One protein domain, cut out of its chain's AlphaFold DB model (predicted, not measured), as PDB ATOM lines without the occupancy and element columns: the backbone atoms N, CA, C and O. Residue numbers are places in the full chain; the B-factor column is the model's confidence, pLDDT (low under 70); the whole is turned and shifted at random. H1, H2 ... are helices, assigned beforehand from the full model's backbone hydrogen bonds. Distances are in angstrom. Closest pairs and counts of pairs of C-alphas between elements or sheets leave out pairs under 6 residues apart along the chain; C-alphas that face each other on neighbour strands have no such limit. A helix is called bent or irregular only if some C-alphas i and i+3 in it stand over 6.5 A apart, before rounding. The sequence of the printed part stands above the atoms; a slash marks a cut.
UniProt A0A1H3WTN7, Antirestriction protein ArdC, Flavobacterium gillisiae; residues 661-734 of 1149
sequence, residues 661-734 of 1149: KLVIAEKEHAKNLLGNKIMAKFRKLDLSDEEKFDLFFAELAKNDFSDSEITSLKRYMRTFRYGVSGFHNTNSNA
ATOM      1  N   LYS A 661      61.402 -22.775  22.704       86.88
ATOM      2  CA  LYS A 661      60.064 -23.342  22.442       86.88
ATOM      3  C   LYS A 661      59.385 -23.881  23.690       86.88
ATOM      4  O   LYS A 661      58.164 -23.776  23.790       86.88
ATOM      5  N   LEU A 662      60.150 -24.521  24.572       90.25
ATOM      6  CA  LEU A 662      59.630 -25.068  25.816       90.25
ATOM      7  C   LEU A 662      59.124 -23.939  26.716       90.25
ATOM      8  O   LEU A 662      57.972 -23.999  27.126       90.25
ATOM      9  N   VAL A 663      59.919 -22.880  26.902       87.62
ATOM     10  CA  VAL A 663      59.532 -21.701  27.696       87.62
ATOM     11  C   VAL A 663      58.250 -21.060  27.159       87.62
ATOM     12  O   VAL A 663      57.327 -20.788  27.923       87.62
ATOM     13  N   ILE A 664      58.145 -20.870  25.837       84.38
ATOM     14  CA  ILE A 664      56.930 -20.318  25.211       84.38
ATOM     15  C   ILE A 664      55.723 -21.231  25.473       84.38
ATOM     16  O   ILE A 664      54.668 -20.752  25.884       84.38
ATOM     17  N   ALA A 665      55.874 -22.544  25.277       84.69
ATOM     18  CA  ALA A 665      54.790 -23.504  25.469       84.69
ATOM     19  C   ALA A 665      54.352 -23.629  26.942       84.69
ATOM     20  O   ALA A 665      53.161 -23.773  27.210       84.69
ATOM     21  N   GLU A 666      55.289 -23.567  27.893       87.94
ATOM     22  CA  GLU A 666      55.002 -23.581  29.331       87.94
ATOM     23  C   GLU A 666      54.305 -22.284  29.767       87.94
ATOM     24  O   GLU A 666      53.302 -22.349  30.480       87.94
ATOM     25  N   LYS A 667      54.738 -21.124  29.253       85.19
ATOM     26  CA  LYS A 667      54.081 -19.829  29.491       85.19
ATOM     27  C   LYS A 667      52.651 -19.804  28.943       85.19
ATOM     28  O   LYS A 667      51.734 -19.395  29.651       85.19
ATOM     29  N   GLU A 668      52.438 -20.281  27.714       83.06
ATOM     30  CA  GLU A 668      51.098 -20.431  27.121       83.06
ATOM     31  C   GLU A 668      50.215 -21.372  27.954       83.06
ATOM     32  O   GLU A 668      49.051 -21.069  28.222       83.06
ATOM     33  N   HIS A 669      50.762 -22.505  28.402       85.44
ATOM     34  CA  HIS A 669      50.019 -23.477  29.201       85.44
ATOM     35  C   HIS A 669      49.614 -22.925  30.573       85.44
ATOM     36  O   HIS A 669      48.451 -23.061  30.965       85.44
ATOM     37  N   ALA A 670      50.538 -22.262  31.273       84.50
ATOM     38  CA  ALA A 670      50.273 -21.613  32.553       84.50
ATOM     39  C   ALA A 670      49.198 -20.524  32.418       84.50
ATOM     40  O   ALA A 670      48.239 -20.505  33.193       84.50
ATOM     41  N   LYS A 671      49.287 -19.686  31.376       83.69
ATOM     42  CA  LYS A 671      48.267 -18.671  31.070       83.69
ATOM     43  C   LYS A 671      46.891 -19.288  30.811       83.69
ATOM     44  O   LYS A 671      45.900 -18.819  31.365       83.69
ATOM     45  N   ASN A 672      46.805 -20.374  30.042       83.19
ATOM     46  CA  ASN A 672      45.528 -21.047  29.779       83.19
ATOM     47  C   ASN A 672      44.924 -21.696  31.039       83.19
ATOM     48  O   ASN A 672      43.704 -21.690  31.219       83.19
ATOM     49  N   LEU A 673      45.751 -22.253  31.930       85.38
ATOM     50  CA  LEU A 673      45.299 -22.750  33.235       85.38
ATOM     51  C   LEU A 673      44.750 -21.619  34.110       85.38
ATOM     52  O   LEU A 673      43.657 -21.755  34.665       85.38
ATOM     53  N   LEU A 674      45.469 -20.496  34.185       85.31
ATOM     54  CA  LEU A 674      45.048 -19.313  34.931       85.31
ATOM     55  C   LEU A 674      43.726 -18.758  34.392       85.31
ATOM     56  O   LEU A 674      42.781 -18.564  35.155       85.31
ATOM     57  N   GLY A 675      43.605 -18.621  33.071       83.25
ATOM     58  CA  GLY A 675      42.372 -18.191  32.416       83.25
ATOM     59  C   GLY A 675      41.181 -19.114  32.709       83.25
ATOM     60  O   GLY A 675      40.078 -18.639  32.984       83.25
ATOM     61  N   ASN A 676      41.392 -20.435  32.736       83.94
ATOM     62  CA  ASN A 676      40.357 -21.404  33.118       83.94
ATOM     63  C   ASN A 676      39.969 -21.312  34.602       83.94
ATOM     64  O   ASN A 676      38.786 -21.425  34.929       83.94
ATOM     65  N   LYS A 677      40.936 -21.074  35.495       86.12
ATOM     66  CA  LYS A 677      40.697 -20.873  36.933       86.12
ATOM     67  C   LYS A 677      39.864 -19.614  37.186       86.12
ATOM     68  O   LYS A 677      38.869 -19.675  37.907       86.12
ATOM     69  N   ILE A 678      40.236 -18.507  36.545       85.19
ATOM     70  CA  ILE A 678      39.506 -17.234  36.580       85.19
ATOM     71  C   ILE A 678      38.078 -17.452  36.064       85.19
ATOM     72  O   ILE A 678      37.108 -17.114  36.733       85.19
ATOM     73  N   MET A 679      37.920 -18.124  34.927       82.50
ATOM     74  CA  MET A 679      36.601 -18.414  34.366       82.50
ATOM     75  C   MET A 679      35.725 -19.272  35.293       82.50
ATOM     76  O   MET A 679      34.531 -19.014  35.429       82.50
ATOM     77  N   ALA A 680      36.299 -20.279  35.955       81.62
ATOM     78  CA  ALA A 680      35.578 -21.121  36.906       81.62
ATOM     79  C   ALA A 680      35.122 -20.354  38.162       81.62
ATOM     80  O   ALA A 680      34.051 -20.659  38.687       81.62
ATOM     81  N   LYS A 681      35.896 -19.355  38.618       86.25
ATOM     82  CA  LYS A 681      35.524 -18.442  39.717       86.25
ATOM     83  C   LYS A 681      34.247 -17.669  39.372       86.25
ATOM     84  O   LYS A 681      33.295 -17.706  40.142       86.25
ATOM     85  N   PHE A 682      34.190 -17.047  38.193       81.56
ATOM     86  CA  PHE A 682      33.052 -16.204  37.800       81.56
ATOM     87  C   PHE A 682      31.807 -16.993  37.361       81.56
ATOM     88  O   PHE A 682      30.690 -16.515  37.544       81.56
ATOM     89  N   ARG A 683      31.954 -18.239  36.879       78.44
ATOM     90  CA  ARG A 683      30.804 -19.126  36.587       78.44
ATOM     91  C   ARG A 683      29.944 -19.454  37.809       78.44
ATOM     92  O   ARG A 683      28.780 -19.791  37.636       78.44
ATOM     93  N   LYS A 684      30.520 -19.411  39.013       80.06
ATOM     94  CA  LYS A 684      29.844 -19.775  40.268       80.06
ATOM     95  C   LYS A 684      29.115 -18.606  40.938       80.06
ATOM     96  O   LYS A 684      28.461 -18.830  41.949       80.06
ATOM     97  N   LEU A 685      29.256 -17.385  40.422       82.25
ATOM     98  CA  LEU A 685      28.587 -16.210  40.979       82.25
ATOM     99  C   LEU A 685      27.123 -16.155  40.533       82.25
ATOM    100  O   LEU A 685      26.802 -16.517  39.400       82.25
ATOM    101  N   ASP A 686      26.253 -15.655  41.403       82.12
ATOM    102  CA  ASP A 686      24.835 -15.433  41.110       82.12
ATOM    103  C   ASP A 686      24.616 -13.998  40.597       82.12
ATOM    104  O   ASP A 686      24.109 -13.126  41.290       82.12
ATOM    105  N   LEU A 687      25.144 -13.731  39.400       80.25
ATOM    106  CA  LEU A 687      25.091 -12.442  38.691       80.25
ATOM    107  C   LEU A 687      24.643 -12.659  37.241       80.25
ATOM    108  O   LEU A 687      24.716 -13.791  36.735       80.25
ATOM    109  N   SER A 688      24.238 -11.590  36.551       78.56
ATOM    110  CA  SER A 688      23.958 -11.659  35.113       78.56
ATOM    111  C   SER A 688      25.223 -12.018  34.318       78.56
ATOM    112  O   SER A 688      26.353 -11.811  34.767       78.56
ATOM    113  N   ASP A 689      25.061 -12.584  33.121       73.31
ATOM    114  CA  ASP A 689      26.212 -12.973  32.300       73.31
ATOM    115  C   ASP A 689      27.052 -11.771  31.856       73.31
ATOM    116  O   ASP A 689      28.269 -11.889  31.739       73.31
ATOM    117  N   GLU A 690      26.428 -10.609  31.663       75.69
ATOM    118  CA  GLU A 690      27.113  -9.372  31.282       75.69
ATOM    119  C   GLU A 690      28.028  -8.874  32.412       75.69
ATOM    120  O   GLU A 690      29.220  -8.657  32.190       75.69
ATOM    121  N   GLU A 691      27.532  -8.865  33.653       78.19
ATOM    122  CA  GLU A 691      28.331  -8.535  34.842       78.19
ATOM    123  C   GLU A 691      29.456  -9.554  35.082       78.19
ATOM    124  O   GLU A 691      30.587  -9.186  35.413       78.19
ATOM    125  N   LYS A 692      29.189 -10.850  34.862       80.50
ATOM    126  CA  LYS A 692      30.216 -11.905  34.935       80.50
ATOM    127  C   LYS A 692      31.323 -11.698  33.908       80.50
ATOM    128  O   LYS A 692      32.485 -11.948  34.230       80.50
ATOM    129  N   PHE A 693      30.994 -11.272  32.686       80.56
ATOM    130  CA  PHE A 693      31.984 -11.018  31.640       80.56
ATOM    131  C   PHE A 693      32.844  -9.797  31.947       80.56
ATOM    132  O   PHE A 693      34.065  -9.879  31.799       80.56
ATOM    133  N   ASP A 694      32.251  -8.702  32.410       82.00
ATOM    134  CA  ASP A 694      33.008  -7.496  32.747       82.00
ATOM    135  C   ASP A 694      33.980  -7.746  33.906       82.00
ATOM    136  O   ASP A 694      35.165  -7.416  33.801       82.00
ATOM    137  N   LEU A 695      33.530  -8.448  34.952       83.25
ATOM    138  CA  LEU A 695      34.395  -8.875  36.054       83.25
ATOM    139  C   LEU A 695      35.478  -9.865  35.598       83.25
ATOM    140  O   LEU A 695      36.629  -9.760  36.022       83.25
ATOM    141  N   PHE A 696      35.144 -10.795  34.699       85.25
ATOM    142  CA  PHE A 696      36.100 -11.742  34.121       85.25
ATOM    143  C   PHE A 696      37.212 -11.033  33.336       85.25
ATOM    144  O   PHE A 696      38.388 -11.329  33.543       85.25
ATOM    145  N   PHE A 697      36.876 -10.081  32.459       85.38
ATOM    146  CA  PHE A 697      37.878  -9.351  31.677       85.38
ATOM    147  C   PHE A 697      38.703  -8.382  32.524       85.38
ATOM    148  O   PHE A 697      39.895  -8.230  32.261       85.38
ATOM    149  N   ALA A 698      38.102  -7.767  33.545       85.19
ATOM    150  CA  ALA A 698      38.835  -6.965  34.517       85.19
ATOM    151  C   ALA A 698      39.847  -7.821  35.300       85.19
ATOM    152  O   ALA A 698      40.973  -7.388  35.528       85.19
ATOM    153  N   GLU A 699      39.484  -9.055  35.664       86.31
ATOM    154  CA  GLU A 699      40.402  -9.980  36.334       86.31
ATOM    155  C   GLU A 699      41.512 -10.478  35.393       86.31
ATOM    156  O   GLU A 699      42.658 -10.593  35.818       86.31
ATOM    157  N   LEU A 700      41.220 -10.731  34.111       85.50
ATOM    158  CA  LEU A 700      42.257 -11.079  33.127       85.50
ATOM    159  C   LEU A 700      43.283  -9.951  32.948       85.50
ATOM    160  O   LEU A 700      44.478 -10.230  32.910       85.50
ATOM    161  N   ALA A 701      42.836  -8.693  32.894       85.25
ATOM    162  CA  ALA A 701      43.725  -7.532  32.801       85.25
ATOM    163  C   ALA A 701      44.681  -7.420  34.002       85.25
ATOM    164  O   ALA A 701      45.822  -7.000  33.843       85.25
ATOM    165  N   LYS A 702      44.248  -7.859  35.192       86.94
ATOM    166  CA  LYS A 702      45.084  -7.921  36.403       86.94
ATOM    167  C   LYS A 702      46.076  -9.095  36.424       86.94
ATOM    168  O   LYS A 702      46.904  -9.151  37.322       86.94
ATOM    169  N   ASN A 703      45.968 -10.047  35.494       81.94
ATOM    170  CA  ASN A 703      46.727 -11.308  35.472       81.94
ATOM    171  C   ASN A 703      47.589 -11.453  34.192       81.94
ATOM    172  O   ASN A 703      47.659 -12.534  33.606       81.94
ATOM    173  N   ASP A 704      48.224 -10.366  33.737       79.00
ATOM    174  CA  ASP A 704      49.190 -10.330  32.617       79.00
ATOM    175  C   ASP A 704      48.669 -10.799  31.241       79.00
ATOM    176  O   ASP A 704      49.425 -11.306  30.391       79.00
ATOM    177  N   PHE A 705      47.370 -10.629  30.984       82.62
ATOM    178  CA  PHE A 705      46.815 -10.712  29.631       82.62
ATOM    179  C   PHE A 705      46.918  -9.343  28.952       82.62
ATOM    180  O   PHE A 705      46.467  -8.341  29.497       82.62
ATOM    181  N   SER A 706      47.497  -9.297  27.751       80.62
ATOM    182  CA  SER A 706      47.637  -8.052  26.988       80.62
ATOM    183  C   SER A 706      46.289  -7.542  26.486       80.62
ATOM    184  O   SER A 706      45.380  -8.325  26.195       80.62
ATOM    185  N   ASP A 707      46.193  -6.231  26.259       74.69
ATOM    186  CA  ASP A 707      44.990  -5.617  25.688       74.69
ATOM    187  C   ASP A 707      44.596  -6.262  24.360       74.69
ATOM    188  O   ASP A 707      43.424  -6.533  24.122       74.69
ATOM    189  N   SER A 708      45.571  -6.618  23.519       71.81
ATOM    190  CA  SER A 708      45.309  -7.304  22.249       71.81
ATOM    191  C   SER A 708      44.683  -8.698  22.430       71.81
ATOM    192  O   SER A 708      43.786  -9.084  21.669       71.81
ATOM    193  N   GLU A 709      45.105  -9.444  23.457       73.25
ATOM    194  CA  GLU A 709      44.561 -10.759  23.814       73.25
ATOM    195  C   GLU A 709      43.159 -10.611  24.406       73.25
ATOM    196  O   GLU A 709      42.243 -11.327  24.001       73.25
ATOM    197  N   ILE A 710      42.961  -9.636  25.297       79.19
ATOM    198  CA  ILE A 710      41.667  -9.328  25.912       79.19
ATOM    199  C   ILE A 710      40.673  -8.856  24.854       79.19
ATOM    200  O   ILE A 710      39.545  -9.338  24.834       79.19
ATOM    201  N   THR A 711      41.059  -7.976  23.931       76.62
ATOM    202  CA  THR A 711      40.206  -7.540  22.815       76.62
ATOM    203  C   THR A 711      39.831  -8.719  21.921       76.62
ATOM    204  O   THR A 711      38.675  -8.844  21.510       76.62
ATOM    205  N   SER A 712      40.775  -9.624  21.654       70.44
ATOM    206  CA  SER A 712      40.524 -10.839  20.872       70.44
ATOM    207  C   SER A 712      39.578 -11.805  21.596       70.44
ATOM    208  O   SER A 712      38.655 -12.332  20.973       70.44
ATOM    209  N   LEU A 713      39.739 -11.984  22.910       73.56
ATOM    210  CA  LEU A 713      38.866 -12.803  23.756       73.56
ATOM    211  C   LEU A 713      37.478 -12.179  23.926       73.56
ATOM    212  O   LEU A 713      36.487 -12.885  23.776       73.56
ATOM    213  N   LYS A 714      37.375 -10.863  24.144       75.44
ATOM    214  CA  LYS A 714      36.109 -10.106  24.153       75.44
ATOM    215  C   LYS A 714      35.358 -10.308  22.848       75.44
ATOM    216  O   LYS A 714      34.169 -10.618  22.862       75.44
ATOM    217  N   ARG A 715      36.068 -10.206  21.719       67.44
ATOM    218  CA  ARG A 715      35.512 -10.477  20.392       67.44
ATOM    219  C   ARG A 715      35.030 -11.919  20.281       67.44
ATOM    220  O   ARG A 715      33.943 -12.128  19.774       67.44
ATOM    221  N   TYR A 716      35.792 -12.897  20.760       64.69
ATOM    222  CA  TYR A 716      35.424 -14.317  20.723       64.69
ATOM    223  C   TYR A 716      34.258 -14.678  21.666       64.69
ATOM    224  O   TYR A 716      33.406 -15.481  21.310       64.69
ATOM    225  N   MET A 717      34.173 -14.083  22.856       66.69
ATOM    226  CA  MET A 717      33.171 -14.431  23.874       66.69
ATOM    227  C   MET A 717      31.835 -13.704  23.693       66.69
ATOM    228  O   MET A 717      30.801 -14.325  23.915       66.69
ATOM    229  N   ARG A 718      31.817 -12.456  23.187       62.16
ATOM    230  CA  ARG A 718      30.571 -11.728  22.809       62.16
ATOM    231  C   ARG A 718      29.759 -12.394  21.695       62.16
ATOM    232  O   ARG A 718      28.650 -11.997  21.371       62.16
ATOM    233  N   THR A 719      30.365 -13.392  21.100       54.38
ATOM    234  CA  THR A 719      30.052 -13.944  19.805       54.38
ATOM    235  C   THR A 719      29.358 -15.279  19.942       54.38
ATOM    236  O   THR A 719      28.334 -15.495  19.321       54.38
ATOM    237  N   PHE A 720      29.858 -16.156  20.809       46.19
ATOM    238  CA  PHE A 720      29.332 -17.506  20.986       46.19
ATOM    239  C   PHE A 720      28.377 -17.603  22.188       46.19
ATOM    240  O   PHE A 720      28.573 -18.492  23.013       46.19
ATOM    241  N   ARG A 721      27.391 -16.691  22.319       49.84
ATOM    242  CA  ARG A 721      26.412 -16.647  23.435       49.84
ATOM    243  C   ARG A 721      26.074 -18.053  23.972       49.84
ATOM    244  O   ARG A 721      25.575 -18.903  23.241       49.84
ATOM    245  N   TYR A 722      26.363 -18.247  25.259       42.69
ATOM    246  CA  TYR A 722      26.186 -19.457  26.072       42.69
ATOM    247  C   TYR A 722      27.004 -20.701  25.685       42.69
ATOM    248  O   TYR A 722      26.759 -21.414  24.711       42.69
ATOM    249  N   GLY A 723      27.955 -21.007  26.575       45.81
ATOM    250  CA  GLY A 723      28.802 -22.196  26.547       45.81
ATOM    251  C   GLY A 723      30.254 -21.846  26.269       45.81
ATOM    252  O   GLY A 723      30.786 -22.170  25.211       45.81
ATOM    253  N   VAL A 724      30.915 -21.183  27.218       48.06
ATOM    254  CA  VAL A 724      32.343 -20.910  27.086       48.06
ATOM    255  C   VAL A 724      33.098 -22.246  27.084       48.06
ATOM    256  O   VAL A 724      33.216 -22.914  28.115       48.06
ATOM    257  N   SER A 725      33.615 -22.652  25.926       52.66
ATOM    258  CA  SER A 725      34.748 -23.576  25.885       52.66
ATOM    259  C   SER A 725      35.875 -22.891  26.649       52.66
ATOM    260  O   SER A 725      36.267 -21.788  26.271       52.66
ATOM    261  N   GLY A 726      36.359 -23.490  27.738       60.31
ATOM    262  CA  GLY A 726      37.522 -22.964  28.456       60.31
ATOM    263  C   GLY A 726      38.723 -22.767  27.520       60.31
ATOM    264  O   GLY A 726      38.742 -23.288  26.401       60.31
ATOM    265  N   PHE A 727      39.734 -22.028  27.979       70.44
ATOM    266  CA  PHE A 727      41.018 -21.919  27.291       70.44
ATOM    267  C   PHE A 727      41.508 -23.321  26.909       70.44
ATOM    268  O   PHE A 727      41.566 -24.224  27.755       70.44
ATOM    269  N   HIS A 728      41.809 -23.521  25.624       64.31
ATOM    270  CA  HIS A 728      42.146 -24.834  25.086       64.31
ATOM    271  C   HIS A 728      43.456 -25.355  25.695       64.31
ATOM    272  O   HIS A 728      44.528 -24.796  25.477       64.31
ATOM    273  N   ASN A 729      43.361 -26.471  26.421       69.06
ATOM    274  CA  ASN A 729      44.503 -27.193  26.997       69.06
ATOM    275  C   ASN A 729      44.719 -28.579  26.371       69.06
ATOM    276  O   ASN A 729      45.591 -29.337  26.802       69.06
ATOM    277  N   THR A 730      43.922 -28.934  25.361       66.75
ATOM    278  CA  THR A 730      44.009 -30.234  24.698       66.75
ATOM    279  C   THR A 730      45.393 -30.396  24.071       66.75
ATOM    280  O   THR A 730      45.810 -29.587  23.249       66.75
ATOM    281  N   ASN A 731      46.101 -31.456  24.462       75.25
ATOM    282  CA  ASN A 731      47.455 -31.804  24.015       75.25
ATOM    283  C   ASN A 731      48.600 -30.870  24.464       75.25
ATOM    284  O   ASN A 731      49.744 -31.142  24.098       75.25
ATOM    285  N   SER A 732      48.370 -29.841  25.294       79.06
ATOM    286  CA  SER A 732      49.451 -28.956  25.779       79.06
ATOM    287  C   SER A 732      50.503 -29.721  26.591       79.06
ATOM    288  O   SER A 732      51.697 -29.617  26.313       79.06
ATOM    289  N   ASN A 733      50.067 -30.596  27.503       83.31
ATOM    290  CA  ASN A 733      50.966 -31.456  28.283       83.31
ATOM    291  C   ASN A 733      51.733 -32.454  27.408       83.31
ATOM    292  O   ASN A 733      52.923 -32.674  27.616       83.31
ATOM    293  N   ALA A 734      51.082 -33.021  26.388       82.06
ATOM    294  CA  ALA A 734      51.738 -33.916  25.437       82.06
ATOM    295  C   ALA A 734      52.799 -33.175  24.602       82.06
ATOM    296  O   ALA A 734      53.889 -33.704  24.375       82.06
TER     297      ALA A 734
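AT A GLANCE: This is residues 661 to 734 of the 1149 residues of the protein "Antirestriction protein ArdC" of Flavobacterium gillisiae (UniProt A0A1H3WTN7). One long helix, H1, is followed by two shorter ones in a zigzag: H2 folds back along the later part of H1, and H3 folds back again beside H2, on a different side of it from H1. The earlier part of H1 reaches on past H2 and makes much of the length, while an unnamed tail, residues 718 to 734, leaves H3 and runs back past H1 toward the end where H1 begins. The printed part has 74 residues with three named helices, H1, H2 and H3 in chain order, and no named strand; the class is all helix. The whole is compact, with a radius of gyration of the C-alphas of 12.7 A, yet elongated in outline, spanning 39 by 23 by 21 A.

HOW THE PARTS SIT: The longest helix, H1, residues 661 to 683, touches H2, residues 689 to 701, with its residues 675 to 683 alone. Their closest C-alphas, those of Phe 682 and Lys 692, are 5.9 A apart. H1 and H2 form a helical hairpin, running opposite ways at a shallow tilt of 34 degrees, only just short of steep. H2 in turn touches H3, residues 707 to 717, with its residues 697 to 701 alone. Their closest C-alphas, those of Phe 697 and Ile 710, are 6.9 A apart. H2 and H3 are also a helical hairpin, running opposite ways at a shallow tilt of 24 degrees. H1 and H3 stay apart. In H1, H2 and H3 every pair of O i and N i+4 is within hydrogen-bond range.

IN THESE COORDINATES: H1 begins at C-alpha 661, at (60.064, -23.342, 22.442), and ends at C-alpha 683, at (30.804, -19.126, 36.587), 32.8 A from first to last C-alpha. H2, residues 689 to 701, measures 18.3 A between its first and last C-alphas. H3, residues 707 to 717, measures 14.9 A and ends at C-alpha 717, at (33.171, -14.431, 23.874). None of the three helices is bent.

THE WHOLE: The two C-alphas farthest apart, those of Lys 661 and Asp 686, are 40.6 A apart, while the first and last printed C-alphas, of Lys 661 and Ala 734, are 13.8 A apart. The printed part has no cut. The links from H1 to H2 and from H2 to H3 are both tight, with 5 residues each. Residues 718 to 734 hold no named element, and their C-alphas lie 6 to 21 A from the mean of the C-alphas. The mean pLDDT of the printed part is 76.7; the model's confidence is low, under 70, at residues 715 to 726 and 728 to 730.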